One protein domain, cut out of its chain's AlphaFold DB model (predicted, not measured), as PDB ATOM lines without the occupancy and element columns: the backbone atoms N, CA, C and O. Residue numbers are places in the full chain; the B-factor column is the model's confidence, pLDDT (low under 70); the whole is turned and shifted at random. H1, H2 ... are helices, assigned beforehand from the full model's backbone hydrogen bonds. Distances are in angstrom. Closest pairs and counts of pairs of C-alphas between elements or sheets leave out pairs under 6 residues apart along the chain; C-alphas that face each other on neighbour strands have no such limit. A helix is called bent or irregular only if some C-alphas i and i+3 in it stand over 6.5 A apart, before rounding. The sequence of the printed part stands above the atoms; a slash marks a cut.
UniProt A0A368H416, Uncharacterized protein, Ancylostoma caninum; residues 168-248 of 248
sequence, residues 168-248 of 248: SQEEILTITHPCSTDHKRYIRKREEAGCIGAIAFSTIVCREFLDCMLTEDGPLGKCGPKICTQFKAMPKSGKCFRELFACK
ATOM      1  N   SER A 168      16.864  47.111  73.675       51.81
ATOM      2  CA  SER A 168      15.730  46.257  73.302       51.81
ATOM      3  C   SER A 168      14.674  46.306  74.412       51.81
ATOM      4  O   SER A 168      14.994  46.428  75.595       51.81
ATOM      5  N   GLN A 169      13.394  46.188  74.059       45.88
ATOM      6  CA  GLN A 169      12.308  46.070  75.039       45.88
ATOM      7  C   GLN A 169      12.555  44.887  76.002       45.88
ATOM      8  O   GLN A 169      12.177  44.945  77.171       45.88
ATOM      9  N   GLU A 170      13.287  43.870  75.541       45.94
ATOM     10  CA  GLU A 170      13.765  42.717  76.313       45.94
ATOM     11  C   GLU A 170      14.896  43.082  77.293       45.94
ATOM     12  O   GLU A 170      14.953  42.555  78.406       45.94
ATOM     13  N   GLU A 171      15.766  44.032  76.934       51.41
ATOM     14  CA  GLU A 171      16.792  44.584  77.834       51.41
ATOM     15  C   GLU A 171      16.158  45.441  78.936       51.41
ATOM     16  O   GLU A 171      16.575  45.401  80.088       51.41
ATOM     17  N   ILE A 172      15.081  46.162  78.621       51.38
ATOM     18  CA  ILE A 172      14.305  46.920  79.613       51.38
ATOM     19  C   ILE A 172      13.570  45.971  80.573       51.38
ATOM     20  O   ILE A 172      13.469  46.251  81.769       51.38
ATOM     21  N   LEU A 173      13.084  44.830  80.072       45.59
ATOM     22  CA  LEU A 173      12.420  43.809  80.883       45.59
ATOM     23  C   LEU A 173      13.402  43.031  81.767       45.59
ATOM     24  O   LEU A 173      13.088  42.777  82.925       45.59
ATOM     25  N   THR A 174      14.616  42.733  81.304       48.16
ATOM     26  CA  THR A 174      15.660  42.103  82.144       48.16
ATOM     27  C   THR A 174      16.135  43.002  83.298       48.16
ATOM     28  O   THR A 174      16.608  42.492  84.317       48.16
ATOM     29  N   ILE A 175      15.923  44.321  83.201       49.94
ATOM     30  CA  ILE A 175      16.168  45.312  84.269       49.94
ATOM     31  C   ILE A 175      15.013  45.367  85.296       49.94
ATOM     32  O   ILE A 175      15.176  45.926  86.381       49.94
ATOM     33  N   THR A 176      13.844  44.769  85.020       50.97
ATOM     34  CA  THR A 176      12.685  44.858  85.942       50.97
ATOM     35  C   THR A 176      12.888  44.124  87.263       50.97
ATOM     36  O   THR A 176      12.296  44.519  88.269       50.97
ATOM     37  N   HIS A 177      13.759  43.111  87.289       64.12
ATOM     38  CA  HIS A 177      14.237  42.513  88.526       64.12
ATOM     39  C   HIS A 177      15.602  43.095  88.893       64.12
ATOM     40  O   HIS A 177      16.622  42.639  88.360       64.12
ATOM     41  N   PRO A 178      15.652  44.079  89.814       69.25
ATOM     42  CA  PRO A 178      16.922  44.604  90.272       69.25
ATOM     43  C   PRO A 178      17.749  43.446  90.828       69.25
ATOM     44  O   PRO A 178      17.259  42.605  91.580       69.25
ATOM     45  N   CYS A 179      19.021  43.423  90.437       78.62
ATOM     46  CA  CYS A 179      20.047  42.503  90.948       78.62
ATOM     47  C   CYS A 179      20.008  41.073  90.411       78.62
ATOM     48  O   CYS A 179      20.807  40.250  90.865       78.62
ATOM     49  N   SER A 180      19.163  40.804  89.411       82.19
ATOM     50  CA  SER A 180      19.210  39.572  88.624       82.19
ATOM     51  C   SER A 180      20.560  39.394  87.911       82.19
ATOM     52  O   SER A 180      21.350  40.335  87.745       82.19
ATOM     53  N   THR A 181      20.836  38.171  87.467       80.38
ATOM     54  CA  THR A 181      22.031  37.840  86.681       80.38
ATOM     55  C   THR A 181      22.095  38.659  85.389       80.38
ATOM     56  O   THR A 181      23.167  39.148  85.022       80.38
ATOM     57  N   ASP A 182      20.946  38.885  84.748       80.38
ATOM     58  CA  ASP A 182      20.840  39.697  83.533       80.38
ATOM     59  C   ASP A 182      21.076  41.179  83.811       80.38
ATOM     60  O   ASP A 182      21.840  41.822  83.092       80.38
ATOM     61  N   HIS A 183      20.533  41.703  84.912       82.62
ATOM     62  CA  HIS A 183      20.808  43.068  85.348       82.62
ATOM     63  C   HIS A 183      22.313  43.286  85.580       82.62
ATOM     64  O   HIS A 183      22.890  44.261  85.102       82.62
ATOM     65  N   LYS A 184      22.998  42.337  86.232       83.12
ATOM     66  CA  LYS A 184      24.459  42.401  86.427       83.12
ATOM     67  C   LYS A 184      25.229  42.337  85.110       83.12
ATOM     68  O   LYS A 184      26.223  43.046  84.954       83.12
ATOM     69  N   ARG A 185      24.786  41.508  84.159       85.81
ATOM     70  CA  ARG A 185      25.378  41.445  82.814       85.81
ATOM     71  C   ARG A 185      25.215  42.781  82.087       85.81
ATOM     72  O   ARG A 185      26.175  43.259  81.489       85.81
ATOM     73  N   TYR A 186      24.039  43.396  82.184       84.50
ATOM     74  CA  TYR A 186      23.772  44.725  81.644       84.50
ATOM     75  C   TYR A 186      24.697  45.786  82.263       84.50
ATOM     76  O   TYR A 186      25.365  46.514  81.534       84.50
ATOM     77  N   ILE A 187      24.833  45.816  83.591       87.00
ATOM     78  CA  ILE A 187      25.736  46.744  84.288       87.00
ATOM     79  C   ILE A 187      27.186  46.598  83.810       87.00
ATOM     80  O   ILE A 187      27.841  47.606  83.557       87.00
ATOM     81  N   ARG A 188      27.680  45.362  83.639       88.62
ATOM     82  CA  ARG A 188      29.039  45.119  83.121       88.62
ATOM     83  C   ARG A 188      29.227  45.691  81.719       88.62
ATOM     84  O   ARG A 188      30.179  46.432  81.507       88.62
ATOM     85  N   LYS A 189      28.278  45.446  80.807       88.00
ATOM     86  CA  LYS A 189      28.304  46.045  79.459       88.00
ATOM     87  C   LYS A 189      28.345  47.575  79.512       88.00
ATOM     88  O   LYS A 189      28.980  48.210  78.676       88.00
ATOM     89  N   ARG A 190      27.661  48.190  80.482       86.31
ATOM     90  CA  ARG A 190      27.653  49.652  80.655       86.31
ATOM     91  C   ARG A 190      28.975  50.176  81.206       86.31
ATOM     92  O   ARG A 190      29.447  51.201  80.725       86.31
ATOM     93  N   GLU A 191      29.579  49.483  82.164       86.88
ATOM     94  CA  GLU A 191      30.927  49.800  82.655       86.88
ATOM     95  C   GLU A 191      31.955  49.725  81.514       86.88
ATOM     96  O   GLU A 191      32.716  50.668  81.309       86.88
ATOM     97  N   GLU A 192      31.900  48.662  80.705       89.81
ATOM     98  CA  GLU A 192      32.735  48.482  79.505       89.81
ATOM     99  C   GLU A 192      32.513  49.591  78.462       89.81
ATOM    100  O   GLU A 192      33.454  50.011  77.791       89.81
ATOM    101  N   ALA A 193      31.293  50.130  78.368       87.31
ATOM    102  CA  ALA A 193      30.951  51.266  77.511       87.31
ATOM    103  C   ALA A 193      31.369  52.641  78.083       87.31
ATOM    104  O   ALA A 193      31.019  53.676  77.509       87.31
ATOM    105  N   GLY A 194      32.099  52.679  79.203       87.56
ATOM    106  CA  GLY A 194      32.628  53.907  79.806       87.56
ATOM    107  C   GLY A 194      31.793  54.477  80.956       87.56
ATOM    108  O   GLY A 194      32.085  55.575  81.435       87.56
ATOM    109  N   CYS A 195      30.778  53.756  81.443       86.25
ATOM    110  CA  CYS A 195      30.058  54.128  82.663       86.25
ATOM    111  C   CYS A 195      30.853  53.710  83.912       86.25
ATOM    112  O   CYS A 195      30.505  52.741  84.587       86.25
ATOM    113  N   ILE A 196      31.930  54.442  84.202       86.88
ATOM    114  CA  ILE A 196      32.841  54.158  85.320       86.88
ATOM    115  C   ILE A 196      32.078  54.176  86.651       86.88
ATOM    116  O   ILE A 196      31.399  55.153  86.971       86.88
ATOM    117  N   GLY A 197      32.220  53.110  87.438       83.94
ATOM    118  CA  GLY A 197      31.598  52.964  88.753       83.94
ATOM    119  C   GLY A 197      30.198  52.347  88.726       83.94
ATOM    120  O   GLY A 197      29.559  52.273  89.776       83.94
ATOM    121  N   ALA A 198      29.711  51.884  87.571       85.25
ATOM    122  CA  ALA A 198      28.395  51.257  87.434       85.25
ATOM    123  C   ALA A 198      28.255  49.971  88.273       85.25
ATOM    124  O   ALA A 198      27.234  49.772  88.938       85.25
ATOM    125  N   ILE A 199      29.280  49.117  88.301       85.44
ATOM    126  CA  ILE A 199      29.325  47.870  89.073       85.44
ATOM    127  C   ILE A 199      29.332  48.177  90.568       85.44
ATOM    128  O   ILE A 199      28.497  47.634  91.297       85.44
ATOM    129  N   ALA A 200      30.229  49.055  91.024       84.94
ATOM    130  CA  ALA A 200      30.313  49.440  92.434       84.94
ATOM    131  C   ALA A 200      28.976  50.020  92.908       84.94
ATOM    132  O   ALA A 200      28.411  49.562  93.901       84.94
ATOM    133  N   PHE A 201      28.420  50.936  92.115       83.69
ATOM    134  CA  PHE A 201      27.117  51.524  92.361       83.69
ATOM    135  C   PHE A 201      26.014  50.467  92.476       83.69
ATOM    136  O   PHE A 201      25.311  50.390  93.484       83.69
ATOM    137  N   SER A 202      25.896  49.601  91.470       86.31
ATOM    138  CA  SER A 202      24.867  48.568  91.462       86.31
ATOM    139  C   SER A 202      24.976  47.593  92.623       86.31
ATOM    140  O   SER A 202      23.958  47.117  93.109       86.31
ATOM    141  N   THR A 203      26.191  47.320  93.094       85.62
ATOM    142  CA  THR A 203      26.426  46.400  94.207       85.62
ATOM    143  C   THR A 203      25.828  46.953  95.495       85.62
ATOM    144  O   THR A 203      25.171  46.213  96.225       85.62
ATOM    145  N   ILE A 204      25.978  48.257  95.742       85.12
ATOM    146  CA  ILE A 204      25.422  48.935  96.922       85.12
ATOM    147  C   ILE A 204      23.899  48.957  96.850       85.12
ATOM    148  O   ILE A 204      23.234  48.529  97.789       85.12
ATOM    149  N   VAL A 205      23.345  49.394  95.714       84.69
ATOM    150  CA  VAL A 205      21.888  49.447  95.525       84.69
ATOM    151  C   VAL A 205      21.282  48.059  95.674       84.69
ATOM    152  O   VAL A 205      20.229  47.898  96.284       84.69
ATOM    153  N   CYS A 206      21.967  47.041  95.155       85.88
ATOM    154  CA  CYS A 206      21.535  45.666  95.296       85.88
ATOM    155  C   CYS A 206      21.570  45.164  96.726       85.88
ATOM    156  O   CYS A 206      20.632  44.484  97.132       85.88
ATOM    157  N   ARG A 207      22.604  45.514  97.491       85.69
ATOM    158  CA  ARG A 207      22.662  45.199  98.915       85.69
ATOM    159  C   ARG A 207      21.469  45.800  99.646       85.69
ATOM    160  O   ARG A 207      20.694  45.060 100.236       85.69
ATOM    161  N   GLU A 208      21.263  47.108  99.524       85.19
ATOM    162  CA  GLU A 208      20.181  47.788 100.237       85.19
ATOM    163  C   GLU A 208      18.793  47.298  99.796       85.19
ATOM    164  O   GLU A 208      17.877  47.165 100.612       85.19
ATOM    165  N   PHE A 209      18.624  46.994  98.506       83.19
ATOM    166  CA  PHE A 209      17.381  46.434  97.988       83.19
ATOM    167  C   PHE A 209      17.101  45.051  98.587       83.19
ATOM    168  O   PHE A 209      15.975  44.781  99.010       83.19
ATOM    169  N   LEU A 210      18.118  44.187  98.653       82.94
ATOM    170  CA  LEU A 210      18.006  42.875  99.281       82.94
ATOM    171  C   LEU A 210      17.736  42.994 100.780       82.94
ATOM    172  O   LEU A 210      16.812  42.345 101.264       82.94
ATOM    173  N   ASP A 211      18.448  43.863 101.490       84.69
ATOM    174  CA  ASP A 211      18.221  44.112 102.914       84.69
ATOM    175  C   ASP A 211      16.774  44.554 103.160       84.69
ATOM    176  O   ASP A 211      16.086  44.009 104.026       84.69
ATOM    177  N   CYS A 212      16.244  45.448 102.322       84.31
ATOM    178  CA  CYS A 212      14.841  45.836 102.384       84.31
ATOM    179  C   CYS A 212      13.889  44.646 102.164       84.31
ATOM    180  O   CYS A 212      12.946  44.465 102.937       84.31
ATOM    181  N   MET A 213      14.144  43.800 101.163       80.81
ATOM    182  CA  MET A 213      13.335  42.601 100.890       80.81
ATOM    183  C   MET A 213      13.407  41.557 102.024       80.81
ATOM    184  O   MET A 213      12.480  40.762 102.210       80.81
ATOM    185  N   LEU A 214      14.513  41.533 102.774       79.00
ATOM    186  CA  LEU A 214      14.740  40.632 103.907       79.00
ATOM    187  C   LEU A 214      14.112  41.137 105.220       79.00
ATOM    188  O   LEU A 214      13.926  40.333 106.145       79.00
ATOM    189  N   THR A 215      13.763  42.424 105.313       79.56
ATOM    190  CA  THR A 215      12.967  42.973 106.426       79.56
ATOM    191  C   THR A 215      11.485  42.586 106.308       79.56
ATOM    192  O   THR A 215      10.991  42.298 105.217       79.56
ATOM    193  N   GLU A 216      10.757  42.533 107.434       56.09
ATOM    194  CA  GLU A 216       9.343  42.096 107.487       56.09
ATOM    195  C   GLU A 216       8.395  42.937 106.607       56.09
ATOM    196  O   GLU A 216       7.298  42.490 106.277       56.09
ATOM    197  N   ASP A 217       8.842  44.112 106.161       55.47
ATOM    198  CA  ASP A 217       8.015  45.131 105.524       55.47
ATOM    199  C   ASP A 217       8.012  45.168 103.991       55.47
ATOM    200  O   ASP A 217       7.276  45.983 103.432       55.47
ATOM    201  N   GLY A 218       8.795  44.361 103.274       53.62
ATOM    202  CA  GLY A 218       9.150  44.727 101.898       53.62
ATOM    203  C   GLY A 218       8.771  43.761 100.776       53.62
ATOM    204  O   GLY A 218       9.672  43.133 100.236       53.62
ATOM    205  N   PRO A 219       7.512  43.659 100.307       67.06
ATOM    206  CA  PRO A 219       7.282  43.270  98.917       67.06
ATOM    207  C   PRO A 219       7.988  44.267  97.975       67.06
ATOM    208  O   PRO A 219       8.151  45.441  98.321       67.06
ATOM    209  N   LEU A 220       8.341  43.821  96.762       64.38
ATOM    210  CA  LEU A 220       9.012  44.612  95.708       64.38
ATOM    211  C   LEU A 220       8.477  46.055  95.582       64.38
ATOM    212  O   LEU A 220       9.255  46.997  95.430       64.38
ATOM    213  N   GLY A 221       7.158  46.236  95.720       64.69
ATOM    214  CA  GLY A 221       6.479  47.531  95.616       64.69
ATOM    215  C   GLY A 221       6.799  48.556  96.713       64.69
ATOM    216  O   GLY A 221       6.581  49.742  96.491       64.69
ATOM    217  N   LYS A 222       7.332  48.147  97.873       77.50
ATOM    218  CA  LYS A 222       7.761  49.069  98.945       77.50
ATOM    219  C   LYS A 222       9.266  49.335  98.915       77.50
ATOM    220  O   LYS A 222       9.695  50.456  99.183       77.50
ATOM    221  N   CYS A 223      10.063  48.330  98.552       80.94
ATOM    222  CA  CYS A 223      11.519  48.455  98.533       80.94
ATOM    223  C   CYS A 223      12.033  49.298  97.369       80.94
ATOM    224  O   CYS A 223      12.893  50.146  97.584       80.94
ATOM    225  N   GLY A 224      11.458  49.148  96.170       77.12
ATOM    226  CA  GLY A 224      11.843  49.953  95.006       77.12
ATOM    227  C   GLY A 224      11.790  51.465  95.277       77.12
ATOM    228  O   GLY A 224      12.822  52.128  95.181       77.12
ATOM    229  N   PRO A 225      10.639  52.025  95.703       79.00
ATOM    230  CA  PRO A 225      10.525  53.450  96.014       79.00
ATOM    231  C   PRO A 225      11.441  53.922  97.151       79.00
ATOM    232  O   PRO A 225      11.955  55.040  97.097       79.00
ATOM    233  N   LYS A 226      11.667  53.086  98.174       81.50
ATOM    234  CA  LYS A 226      12.529  53.418  99.320       81.50
ATOM    235  C   LYS A 226      13.985  53.584  98.886       81.50
ATOM    236  O   LYS A 226      14.576  54.634  99.134       81.50
ATOM    237  N   ILE A 227      14.492  52.605  98.143       80.88
ATOM    238  CA  ILE A 227      15.824  52.622  97.534       80.88
ATOM    239  C   ILE A 227      15.940  53.820  96.594       80.88
ATOM    240  O   ILE A 227      16.816  54.665  96.749       80.88
ATOM    241  N   CYS A 228      14.972  54.008  95.702       79.38
ATOM    242  CA  CYS A 228      14.946  55.163  94.811       79.38
ATOM    243  C   CYS A 228      14.919  56.518  95.531       79.38
ATOM    244  O   CYS A 228      15.388  57.504  94.971       79.38
ATOM    245  N   THR A 229      14.392  56.593  96.754       81.94
ATOM    246  CA  THR A 229      14.397  57.820  97.563       81.94
ATOM    247  C   THR A 229      15.752  58.047  98.229       81.94
ATOM    248  O   THR A 229      16.258  59.166  98.173       81.94
ATOM    249  N   GLN A 230      16.375  57.000  98.778       78.56
ATOM    250  CA  GLN A 230      17.741  57.064  99.323       78.56
ATOM    251  C   GLN A 230      18.748  57.482  98.246       78.56
ATOM    252  O   GLN A 230      19.599  58.341  98.463       78.56
ATOM    253  N   PHE A 231      18.570  56.951  97.040       73.12
ATOM    254  CA  PHE A 231      19.453  57.174  95.904       73.12
ATOM    255  C   PHE A 231      19.020  58.342  94.994       73.12
ATOM    256  O   PHE A 231      19.752  58.713  94.078       73.12
ATOM    257  N   LYS A 232      17.884  59.008  95.264       63.22
ATOM    258  CA  LYS A 232      17.408  60.207  94.529       63.22
ATOM    259  C   LYS A 232      18.360  61.401  94.645       63.22
ATOM    260  O   LYS A 232      18.305  62.309  93.816       63.22
ATOM    261  N   ALA A 233      19.215  61.390  95.668       51.03
ATOM    262  CA  ALA A 233      20.245  62.390  95.914       51.03
ATOM    263  C   ALA A 233      21.499  62.216  95.036       51.03
ATOM    264  O   ALA A 233      22.387  63.067  95.077       51.03
ATOM    265  N   MET A 234      21.602  61.143  94.244       54.25
ATOM    266  CA  MET A 234      22.815  60.901  93.468       54.25
ATOM    267  C   MET A 234      22.997  61.839  92.282       54.25
ATOM    268  O   MET A 234      22.024  62.382  91.740       54.25
ATOM    269  N   PRO A 235      24.253  61.973  91.820       49.06
ATOM    270  CA  PRO A 235      24.571  62.763  90.655       49.06
ATOM    271  C   PRO A 235      23.764  62.258  89.457       49.06
ATOM    272  O   PRO A 235      24.022  61.203  88.887       49.06
ATOM    273  N   LYS A 236      22.813  63.077  89.000       55.50
ATOM    274  CA  LYS A 236      22.159  62.926  87.687       55.50
ATOM    275  C   LYS A 236      23.154  63.119  86.529       55.50
ATOM    276  O   LYS A 236      22.737  63.170  85.372       55.50
ATOM    277  N   SER A 237      24.441  63.292  86.835       43.94
ATOM    278  CA  SER A 237      25.536  63.520  85.904       43.94
ATOM    279  C   SER A 237      25.861  62.226  85.162       43.94
ATOM    280  O   SER A 237      26.836  61.542  85.447       43.94
ATOM    281  N   GLY A 238      25.000  61.872  84.216       59.81
ATOM    282  CA  GLY A 238      25.267  60.819  83.250       59.81
ATOM    283  C   GLY A 238      24.024  60.016  82.914       59.81
ATOM    284  O   GLY A 238      23.373  59.445  83.788       59.81
ATOM    285  N   LYS A 239      23.737  59.902  81.614       67.19
ATOM    286  CA  LYS A 239      22.772  58.932  81.068       67.19
ATOM    287  C   LYS A 239      23.071  57.501  81.551       67.19
ATOM    288  O   LYS A 239      22.157  56.704  81.709       67.19
ATOM    289  N   CYS A 240      24.338  57.231  81.878       74.25
ATOM    290  CA  CYS A 240      24.845  55.980  82.428       74.25
ATOM    291  C   CYS A 240      24.028  55.416  83.595       74.25
ATOM    292  O   CYS A 240      23.556  54.294  83.483       74.25
ATOM    293  N   PHE A 241      23.830  56.173  84.680       72.44
ATOM    294  CA  PHE A 241      23.269  55.630  85.928       72.44
ATOM    295  C   PHE A 241      21.739  55.581  85.958       72.44
ATOM    296  O   PHE A 241      21.166  54.762  86.670       72.44
ATOM    297  N   ARG A 242      21.066  56.421  85.157       69.00
ATOM    298  CA  ARG A 242      19.594  56.436  85.066       69.00
ATOM    299  C   ARG A 242      19.018  55.142  84.503       69.00
ATOM    300  O   ARG A 242      17.905  54.776  84.859       69.00
ATOM    301  N   GLU A 243      19.754  54.495  83.608       69.31
ATOM    302  CA  GLU A 243      19.312  53.268  82.941       69.31
ATOM    303  C   GLU A 243      19.666  52.013  83.752       69.31
ATOM    304  O   GLU A 243      19.087  50.960  83.515       69.31
ATOM    305  N   LEU A 244      20.558  52.125  84.747       70.44
ATOM    306  CA  LEU A 244      20.889  51.014  85.647       70.44
ATOM    307  C   LEU A 244      19.742  50.719  86.619       70.44
ATOM    308  O   LEU A 244      19.451  49.566  86.888       70.44
ATOM    309  N   PHE A 245      19.069  51.754  87.127       71.19
ATOM    310  CA  PHE A 245      17.917  51.590  88.013       71.19
ATOM    311  C   PHE A 245      16.800  52.546  87.613       71.19
ATOM    312  O   PHE A 245      16.869  53.756  87.842       71.19
ATOM    313  N   ALA A 246      15.740  51.985  87.033       68.12
ATOM    314  CA  ALA A 246      14.552  52.732  86.651       68.12
ATOM    315  C   ALA A 246      13.717  53.092  87.891       68.12
ATOM    316  O   ALA A 246      12.762  52.405  88.254       68.12
ATOM    317  N   CYS A 247      14.074  54.197  88.537       68.56
ATOM    318  CA  CYS A 247      13.260  54.818  89.570       68.56
ATOM    319  C   CYS A 247      12.099  55.584  88.927       68.56
ATOM    320  O   CYS A 247      12.314  56.657  88.357       68.56
ATOM    321  N   LYS A 248      10.895  55.008  88.987       58.25
ATOM    322  CA  LYS A 248       9.642  55.669  88.589       58.25
ATOM    323  C   LYS A 248       9.117  56.570  89.704       58.25
ATOM    324  O   LYS A 248       9.258  56.186  90.888       58.25
TER     325      LYS A 248
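What this domain is: This is residues 168 to 248 of the 248 residues of an uncharacterized protein of Ancylostoma caninum (UniProt A0A368H416). Two helical hairpins share the long helix H3: H2 folds back along its first part and H4 crosses its last part, with short H1 before H2 and H5 returning near H2 and H3. The printed part has 81 residues with five named helices, H1 to H5, and no named strand: all helix. It is compact, radius of gyration of the C-alphas 12.3 A, spanning 38 by 27 by 20 A.

Where its parts are: Find C-alpha 169 at (12.308, 46.070, 75.039), where H1, residues 169 to 174, begins. H2 is residues 181 to 192, 16.7 A; H3, 198 to 214, 23.9 A. H4, 220 to 233, 21.0 A, is only just irregular: C-alphas 230 and 233 are 6.8 A apart. H5, 239 to 242, ends at (19.594, 56.436, 85.066).

How they stand to each other: Look at H1 and H2: they only just touch, with 3 pairs of C-alphas within 8 A, closest Thr 174 and Asp 182, 5.9 A. H2 and residues 198 to 202 of H3 touch, closest C-alphas Glu 191 and Ala 198, 5.6 A, a hairpin at a shallow tilt of 24 degrees. H3 and H4 touch, closest C-alphas Cys 212 and Cys 223, 5.7 A, a hairpin at a steep tilt of 43 degrees. H2 and H4 are apart. Each O i to N i+4 pair is within hydrogen-bond range in H1, H2 and H3, and 8 of 10 in H4; H5 is too short for one.

The domain as a whole: The printed part has no cut and no long link. Confidence is under 70 for 30 residues, among them 168 to 178.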